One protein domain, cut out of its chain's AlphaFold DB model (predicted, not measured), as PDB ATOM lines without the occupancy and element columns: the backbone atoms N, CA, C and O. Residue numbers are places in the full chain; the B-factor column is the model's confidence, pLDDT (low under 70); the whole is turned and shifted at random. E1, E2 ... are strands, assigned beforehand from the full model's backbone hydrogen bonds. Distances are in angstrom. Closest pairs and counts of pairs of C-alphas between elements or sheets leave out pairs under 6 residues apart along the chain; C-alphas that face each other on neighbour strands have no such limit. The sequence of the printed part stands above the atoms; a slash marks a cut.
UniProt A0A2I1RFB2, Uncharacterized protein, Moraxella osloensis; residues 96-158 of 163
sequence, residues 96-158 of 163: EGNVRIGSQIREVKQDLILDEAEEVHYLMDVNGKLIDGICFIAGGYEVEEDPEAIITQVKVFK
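AT A GLANCE: This is residues 96 to 158 of the 163 residues of an uncharacterized protein of Moraxella osloensis (UniProt A0A2I1RFB2). With little regular structure, this is one strongly twisted four-stranded sheet with two long loops, residues 96 to 111 and 138 to 152, gathered over one face. The 63 printed residues have no named helix and four strands, E1 to E4, ordered E1 - E2 - E3 - E4, a meander, each strand the antiparallel neighbour of the one before. The class is all strand, with under half of the residues in named elements; it is compact, radius of gyration of the C-alphas 10.6 A, spanning 26 by 25 by 21 A.

IN THESE COORDINATES: Pass residues 96 to 111 to find E1, 112 to 115, starting at C-alpha 112 (232.827, 270.251, 250.140). Next come E2, 120 to 124, 12.8 A; E3, 130 to 137, 16.0 A; and E4, 153 to 157, 13.1 A, ending at C-alpha 157 (235.542, 281.901, 261.537).

HOW THE PARTS SIT: Three hairpins have N and O within hydrogen-bond range: E1 and E2 at N 113 and O 122, 2.9 A; E2 and E3 at N 121 and O 136, 2.8 A; E3 and E4 at N 135 and O 155, 2.9 A. E3 bends by 96 degrees at residue 133. Edge strands E1 and E4 are apart.

THE WHOLE: The farthest C-alphas, Glu 145 and Lys 158, are 29.0 A apart. The printed part has no cut; E3 to E4 is a long link; no printed residue is under pLDDT 70.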
ATOM      1  N   GLU A  96     225.555 269.256 261.206       90.25
ATOM      2  CA  GLU A  96     224.309 268.485 261.217       90.25
ATOM      3  C   GLU A  96     224.519 266.994 260.925       90.25
ATOM      4  O   GLU A  96     225.499 266.588 260.309       90.25
ATOM      5  N   GLY A  97     223.589 266.159 261.395       89.62
ATOM      6  CA  GLY A  97     223.731 264.708 261.284       89.62
ATOM      7  C   GLY A  97     224.656 264.097 262.339       89.62
ATOM      8  O   GLY A  97     225.051 262.946 262.189       89.62
ATOM      9  N   ASN A  98     224.945 264.824 263.430       92.56
ATOM     10  CA  ASN A  98     225.791 264.367 264.536       92.56
ATOM     11  C   ASN A  98     227.271 264.168 264.149       92.56
ATOM     12  O   ASN A  98     227.954 263.346 264.763       92.56
ATOM     13  N   VAL A  99     227.765 264.939 263.174       96.31
ATOM     14  CA  VAL A  99     229.190 264.986 262.813       96.31
ATOM     15  C   VAL A  99     229.980 265.574 263.983       96.31
ATOM     16  O   VAL A  99     229.557 266.562 264.598       96.31
ATOM     17  N   ARG A 100     231.124 264.967 264.316       97.31
ATOM     18  CA  ARG A 100     231.999 265.356 265.438       97.31
ATOM     19  C   ARG A 100     233.471 265.264 265.035       97.31
ATOM     20  O   ARG A 100     233.802 264.697 264.000       97.31
ATOM     21  N   ILE A 101     234.366 265.774 265.882       97.81
ATOM     22  CA  ILE A 101     235.791 265.433 265.773       97.81
ATOM     23  C   ILE A 101     235.935 263.905 265.850       97.81
ATOM     24  O   ILE A 101     235.365 263.271 266.740       97.81
ATOM     25  N   GLY A 102     236.672 263.319 264.904       97.44
ATOM     26  CA  GLY A 102     236.811 261.871 264.740       97.44
ATOM     27  C   GLY A 102     235.812 261.221 263.772       97.44
ATOM     28  O   GLY A 102     235.995 260.049 263.445       97.44
ATOM     29  N   SER A 103     234.790 261.945 263.299       97.69
ATOM     30  CA  SER A 103     233.941 261.493 262.186       97.69
ATOM     31  C   SER A 103     234.736 261.415 260.885       97.69
ATOM     32  O   SER A 103     235.723 262.132 260.700       97.69
ATOM     33  N   GLN A 104     234.272 260.579 259.959       97.38
ATOM     34  CA  GLN A 104     234.789 260.563 258.592       97.38
ATOM     35  C   GLN A 104     234.236 261.747 257.797       97.38
ATOM     36  O   GLN A 104     233.074 262.120 257.971       97.38
ATOM     37  N   ILE A 105     235.027 262.306 256.882       96.62
ATOM     38  CA  ILE A 105     234.622 263.481 256.104       96.62
ATOM     39  C   ILE A 105     233.371 263.211 255.249       96.62
ATOM     40  O   ILE A 105     232.492 264.065 255.174       96.62
ATOM     41  N   ARG A 106     233.181 261.978 254.747       95.50
ATOM     42  CA  ARG A 106     231.961 261.543 254.025       95.50
ATOM     43  C   ARG A 106     230.656 261.599 254.837       95.50
ATOM     44  O   ARG A 106     229.558 261.383 254.299       95.50
ATOM     45  N   GLU A 107     230.742 261.758 256.158       96.31
ATOM     46  CA  GLU A 107     229.567 261.943 257.012       96.31
ATOM     47  C   GLU A 107     228.969 263.344 256.847       96.31
ATOM     48  O   GLU A 107     227.759 263.497 257.021       96.31
ATOM     49  N   VAL A 108     229.769 264.332 256.429       94.94
ATOM     50  CA  VAL A 108     229.283 265.649 256.012       94.94
ATOM     51  C   VAL A 108     228.527 265.474 254.694       94.94
ATOM     52  O   VAL A 108     229.104 265.139 253.668       94.94
ATOM     53  N   LYS A 109     227.197 265.627 254.733       91.44
ATOM     54  CA  LYS A 109     226.317 265.416 253.563       91.44
ATOM     55  C   LYS A 109     226.204 266.619 252.636       91.44
ATOM     56  O   LYS A 109     225.575 266.508 251.589       91.44
ATOM     57  N   GLN A 110     226.776 267.742 253.044       91.75
ATOM     58  CA  GLN A 110     226.902 268.932 252.222       91.75
ATOM     59  C   GLN A 110     228.132 268.787 251.323       91.75
ATOM     60  O   GLN A 110     229.131 268.214 251.754       91.75
ATOM     61  N   ASP A 111     228.064 269.336 250.113       92.81
ATOM     62  CA  ASP A 111     229.215 269.389 249.214       92.81
ATOM     63  C   ASP A 111     230.371 270.165 249.862       92.81
ATOM     64  O   ASP A 111     230.163 271.158 250.574       92.81
ATOM     65  N   LEU A 112     231.590 269.694 249.613       94.44
ATOM     66  CA  LEU A 112     232.827 270.251 250.140       94.44
ATOM     67  C   LEU A 112     233.776 270.582 248.986       94.44
ATOM     68  O   LEU A 112     233.750 269.915 247.958       94.44
ATOM     69  N   ILE A 113     234.609 271.602 249.171       93.88
ATOM     70  CA  ILE A 113     235.735 271.907 248.284       93.88
ATOM     71  C   ILE A 113     237.022 271.949 249.099       93.88
ATOM     72  O   ILE A 113     237.053 272.569 250.168       93.88
ATOM     73  N   LEU A 114     238.064 271.287 248.604       94.69
ATOM     74  CA  LEU A 114     239.388 271.345 249.198       94.69
ATOM     75  C   LEU A 114     240.115 272.635 248.797       94.69
ATOM     76  O   LEU A 114     240.228 272.988 247.625       94.69
ATOM     77  N   ASP A 115     240.664 273.317 249.792       92.69
ATOM     78  CA  ASP A 115     241.781 274.232 249.615       92.69
ATOM     79  C   ASP A 115     243.078 273.454 249.853       92.69
ATOM     80  O   ASP A 115     243.461 273.194 250.995       92.69
ATOM     81  N   GLU A 116     243.730 273.041 248.765       88.31
ATOM     82  CA  GLU A 116     244.953 272.228 248.807       88.31
ATOM     83  C   GLU A 116     246.123 272.953 249.482       88.31
ATOM     84  O   GLU A 116     247.012 272.304 250.026       88.31
ATOM     85  N   ALA A 117     246.146 274.290 249.449       87.69
ATOM     86  CA  ALA A 117     247.239 275.059 250.039       87.69
ATOM     87  C   ALA A 117     247.192 275.024 251.571       87.69
ATOM     88  O   ALA A 117     248.236 275.049 252.223       87.69
ATOM     89  N   GLU A 118     245.983 274.960 252.126       85.75
ATOM     90  CA  GLU A 118     245.731 274.973 253.568       85.75
ATOM     91  C   GLU A 118     245.329 273.590 254.116       85.75
ATOM     92  O   GLU A 118     245.226 273.433 255.330       85.75
ATOM     93  N   GLU A 119     245.101 272.599 253.244       90.56
ATOM     94  CA  GLU A 119     244.565 271.267 253.572       90.56
ATOM     95  C   GLU A 119     243.227 271.345 254.340       90.56
ATOM     96  O   GLU A 119     243.012 270.701 255.373       90.56
ATOM     97  N   VAL A 120     242.322 272.199 253.847       93.38
ATOM     98  CA  VAL A 120     241.050 272.544 254.503       93.38
ATOM     99  C   VAL A 120     239.867 272.311 253.568       93.38
ATOM    100  O   VAL A 120     239.847 272.807 252.447       93.38
ATOM    101  N   HIS A 121     238.817 271.656 254.067       95.81
ATOM    102  CA  HIS A 121     237.554 271.461 253.352       95.81
ATOM    103  C   HIS A 121     236.519 272.522 253.746       95.81
ATOM    104  O   HIS A 121     236.098 272.602 254.908       95.81
ATOM    105  N   TYR A 122     236.069 273.319 252.776       94.12
ATOM    106  CA  TYR A 122     235.016 274.325 252.949       94.12
ATOM    107  C   TYR A 122     233.662 273.812 252.472       94.12
ATOM    108  O   TYR A 122     233.573 273.109 251.472       94.12
ATOM    109  N   LEU A 123     232.592 274.208 253.165       92.81
ATOM    110  CA  LEU A 123     231.223 273.893 252.760       92.81
ATOM    111  C   LEU A 123     230.813 274.654 251.502       92.81
ATOM    112  O   LEU A 123     231.099 275.842 251.365       92.81
ATOM    113  N   MET A 124     230.037 273.991 250.652       90.56
ATOM    114  CA  MET A 124     229.415 274.555 249.459       90.56
ATOM    115  C   MET A 124     227.897 274.434 249.564       90.56
ATOM    116  O   MET A 124     227.380 273.414 250.002       90.56
ATOM    117  N   ASP A 125     227.154 275.468 249.182       84.56
ATOM    118  CA  ASP A 125     225.698 275.427 249.106       84.56
ATOM    119  C   ASP A 125     225.222 274.644 247.877       84.56
ATOM    120  O   ASP A 125     225.998 274.256 247.006       84.56
ATOM    121  N   VAL A 126     223.908 274.440 247.781       83.25
ATOM    122  CA  VAL A 126     223.277 273.712 246.663       83.25
ATOM    123  C   VAL A 126     223.489 274.359 245.286       83.25
ATOM    124  O   VAL A 126     223.165 273.748 244.272       83.25
ATOM    125  N   ASN A 127     223.987 275.596 245.233       85.12
ATOM    126  CA  ASN A 127     224.318 276.312 244.003       85.12
ATOM    127  C   ASN A 127     225.831 276.315 243.726       85.12
ATOM    128  O   ASN A 127     226.271 277.014 242.812       85.12
ATOM    129  N   GLY A 128     226.627 275.578 244.508       80.81
ATOM    130  CA  GLY A 128     228.082 275.561 244.399       80.81
ATOM    131  C   GLY A 128     228.735 276.858 244.880       80.81
ATOM    132  O   GLY A 128     229.777 277.246 244.358       80.81
ATOM    133  N   LYS A 129     228.128 277.569 245.835       85.25
ATOM    134  CA  LYS A 129     228.729 278.745 246.472       85.25
ATOM    135  C   LYS A 129     229.254 278.388 247.859       85.25
ATOM    136  O   LYS A 129     228.543 277.754 248.628       85.25
ATOM    137  N   LEU A 130     230.437 278.886 248.213       84.81
ATOM    138  CA  LEU A 130     230.995 278.739 249.559       84.81
ATOM    139  C   LEU A 130     229.999 279.180 250.646       84.81
ATOM    140  O   LEU A 130     229.449 280.288 250.607       84.81
ATOM    141  N   ILE A 131     229.774 278.294 251.617       82.25
ATOM    142  CA  ILE A 131     229.095 278.589 252.876       82.25
ATOM    143  C   ILE A 131     230.175 278.954 253.881       82.25
ATOM    144  O   ILE A 131     230.837 278.104 254.476       82.25
ATOM    145  N   ASP A 132     230.327 280.252 254.086       82.62
ATOM    146  CA  ASP A 132     231.333 280.771 254.991       82.62
ATOM    147  C   ASP A 132     231.036 280.462 256.462       82.62
ATOM    148  O   ASP A 132     229.891 280.364 256.915       82.62
ATOM    149  N   GLY A 133     232.110 280.443 257.247       90.25
ATOM    150  CA  GLY A 133     232.047 280.468 258.701       90.25
ATOM    151  C   GLY A 133     232.226 279.117 259.378       90.25
ATOM    152  O   GLY A 133     232.208 279.072 260.611       90.25
ATOM    153  N   ILE A 134     232.436 278.042 258.621       94.00
ATOM    154  CA  ILE A 134     232.983 276.792 259.146       94.00
ATOM    155  C   ILE A 134     233.802 276.064 258.076       94.00
ATOM    156  O   ILE A 134     233.450 276.093 256.900       94.00
ATOM    157  N   CYS A 135     234.890 275.419 258.483       95.12
ATOM    158  CA  CYS A 135     235.646 274.501 257.637       95.12
ATOM    159  C   CYS A 135     236.226 273.347 258.457       95.12
ATOM    160  O   CYS A 135     236.376 273.451 259.681       95.12
ATOM    161  N   PHE A 136     236.524 272.245 257.775       96.69
ATOM    162  CA  PHE A 136     237.001 271.000 258.366       96.69
ATOM    163  C   PHE A 136     238.446 270.745 257.953       96.69
ATOM    164  O   PHE A 136     238.839 271.071 256.839       96.69
ATOM    165  N   ILE A 137     239.225 270.151 258.851       96.44
ATOM    166  CA  ILE A 137     240.577 269.677 258.555       96.44
ATOM    167  C   ILE A 137     240.532 268.157 258.639       96.44
ATOM    168  O   ILE A 137     240.378 267.584 259.725       96.44
ATOM    169  N   ALA A 138     240.623 267.514 257.477       95.25
ATOM    170  CA  ALA A 138     240.522 266.069 257.316       95.25
ATOM    171  C   ALA A 138     241.545 265.547 256.293       95.25
ATOM    172  O   ALA A 138     241.235 264.673 255.497       95.25
ATOM    173  N   GLY A 139     242.769 266.085 256.310       88.19
ATOM    174  CA  GLY A 139     243.824 265.747 255.346       88.19
ATOM    175  C   GLY A 139     243.753 266.569 254.054       88.19
ATOM    176  O   GLY A 139     242.852 267.382 253.875       88.19
ATOM    177  N   GLY A 140     244.725 266.364 253.164       90.38
ATOM    178  CA  GLY A 140     244.924 267.162 251.946       90.38
ATOM    179  C   GLY A 140     244.424 266.511 250.654       90.38
ATOM    180  O   GLY A 140     245.057 266.688 249.619       90.38
ATOM    181  N   TYR A 141     243.350 265.720 250.714       92.81
ATOM    182  CA  TYR A 141     242.751 265.061 249.546       92.81
ATOM    183  C   TYR A 141     241.279 265.432 249.403       92.81
ATOM    184  O   TYR A 141     240.605 265.724 250.398       92.81
ATOM    185  N   GLU A 142     240.781 265.425 248.168       92.50
ATOM    186  CA  GLU A 142     239.356 265.626 247.908       92.50
ATOM    187  C   GLU A 142     238.534 264.490 248.536       92.50
ATOM    188  O   GLU A 142     239.017 263.367 248.730       92.50
ATOM    189  N   VAL A 143     237.266 264.759 248.851       93.12
ATOM    190  CA  VAL A 143     236.395 263.773 249.517       93.12
ATOM    191  C   VAL A 143     236.189 262.529 248.645       93.12
ATOM    192  O   VAL A 143     236.049 261.422 249.162       93.12
ATOM    193  N   GLU A 144     236.189 262.682 247.322       93.50
ATOM    194  CA  GLU A 144     236.106 261.581 246.364       93.50
ATOM    195  C   GLU A 144     237.371 260.714 246.337       93.50
ATOM    196  O   GLU A 144     237.293 259.530 245.999       93.50
ATOM    197  N   GLU A 145     238.523 261.292 246.675       95.25
ATOM    198  CA  GLU A 145     239.819 260.613 246.680       95.25
ATOM    199  C   GLU A 145     240.058 259.855 247.993       95.25
ATOM    200  O   GLU A 145     240.529 258.716 247.956       95.25
ATOM    201  N   ASP A 146     239.679 260.442 249.135       96.19
ATOM    202  CA  ASP A 146     239.727 259.792 250.452       96.19
ATOM    203  C   ASP A 146     238.475 260.086 251.309       96.19
ATOM    204  O   ASP A 146     238.499 260.900 252.238       96.19
ATOM    205  N   PRO A 147     237.355 259.382 251.065       96.00
ATOM    206  CA  PRO A 147     236.120 259.591 251.821       96.00
ATOM    207  C   PRO A 147     236.209 259.115 253.279       96.00
ATOM    208  O   PRO A 147     235.350 259.462 254.098       96.00
ATOM    209  N   GLU A 148     237.209 258.294 253.617       97.00
ATOM    210  CA  GLU A 148     237.404 257.766 254.968       97.00
ATOM    211  C   GLU A 148     238.298 258.667 255.828       97.00
ATOM    212  O   GLU A 148     238.488 258.362 257.012       97.00
ATOM    213  N   ALA A 149     238.814 259.765 255.264       96.75
ATOM    214  CA  ALA A 149     239.642 260.711 255.981       96.75
ATOM    215  C   ALA A 149     238.923 261.241 257.229       96.75
ATOM    216  O   ALA A 149     237.716 261.508 257.230       96.75
ATOM    217  N   ILE A 150     239.665 261.349 258.328       97.69
ATOM    218  CA  ILE A 150     239.105 261.666 259.642       97.69
ATOM    219  C   ILE A 150     239.181 263.165 259.885       97.69
ATOM    220  O   ILE A 150     240.254 263.756 259.791       97.69
ATOM    221  N   ILE A 151     238.063 263.762 260.295       98.00
ATOM    222  CA  ILE A 151     238.025 265.152 260.747       98.00
ATOM    223  C   ILE A 151     238.813 265.248 262.053       98.00
ATOM    224  O   ILE A 151     238.364 264.786 263.108       98.00
ATOM    225  N   THR A 152     239.995 265.849 261.988       97.31
ATOM    226  CA  THR A 152     240.878 266.022 263.147       97.31
ATOM    227  C   THR A 152     240.638 267.349 263.848       97.31
ATOM    228  O   THR A 152     240.752 267.424 265.073       97.31
ATOM    229  N   GLN A 153     240.259 268.378 263.090       97.31
ATOM    230  CA  GLN A 153     239.968 269.711 263.603       97.31
ATOM    231  C   GLN A 153     238.819 270.358 262.825       97.31
ATOM    232  O   GLN A 153     238.533 270.014 261.676       97.31
ATOM    233  N   VAL A 154     238.160 271.325 263.460       97.00
ATOM    234  CA  VAL A 154     237.161 272.184 262.818       97.00
ATOM    235  C   VAL A 154     237.402 273.628 263.224       97.00
ATOM    236  O   VAL A 154     237.757 273.911 264.371       97.00
ATOM    237  N   LYS A 155     237.185 274.546 262.288       96.12
ATOM    238  CA  LYS A 155     237.376 275.982 262.484       96.12
ATOM    239  C   LYS A 155     236.070 276.705 262.207       96.12
ATOM    240  O   LYS A 155     235.506 276.560 261.130       96.12
ATOM    241  N   VAL A 156     235.606 277.510 263.155       95.50
ATOM    242  CA  VAL A 156     234.535 278.497 262.968       95.50
ATOM    243  C   VAL A 156     235.176 279.873 262.872       95.50
ATOM    244  O   VAL A 156     235.956 280.252 263.741       95.50
ATOM    245  N   PHE A 157     234.854 280.641 261.835       93.25
ATOM    246  CA  PHE A 157     235.542 281.901 261.537       93.25
ATOM    247  C   PHE A 157     234.592 282.999 261.064       93.25
ATOM    248  O   PHE A 157     233.464 282.742 260.649       93.25
ATOM    249  N   LYS A 158     235.045 284.251 261.142       85.75
ATOM    250  CA  LYS A 158     234.307 285.410 260.644       85.75
ATOM    251  C   LYS A 158     234.363 285.459 259.111       85.75
ATOM    252  O   LYS A 158     235.437 285.544 258.528       85.75
TER     253      LYS A 158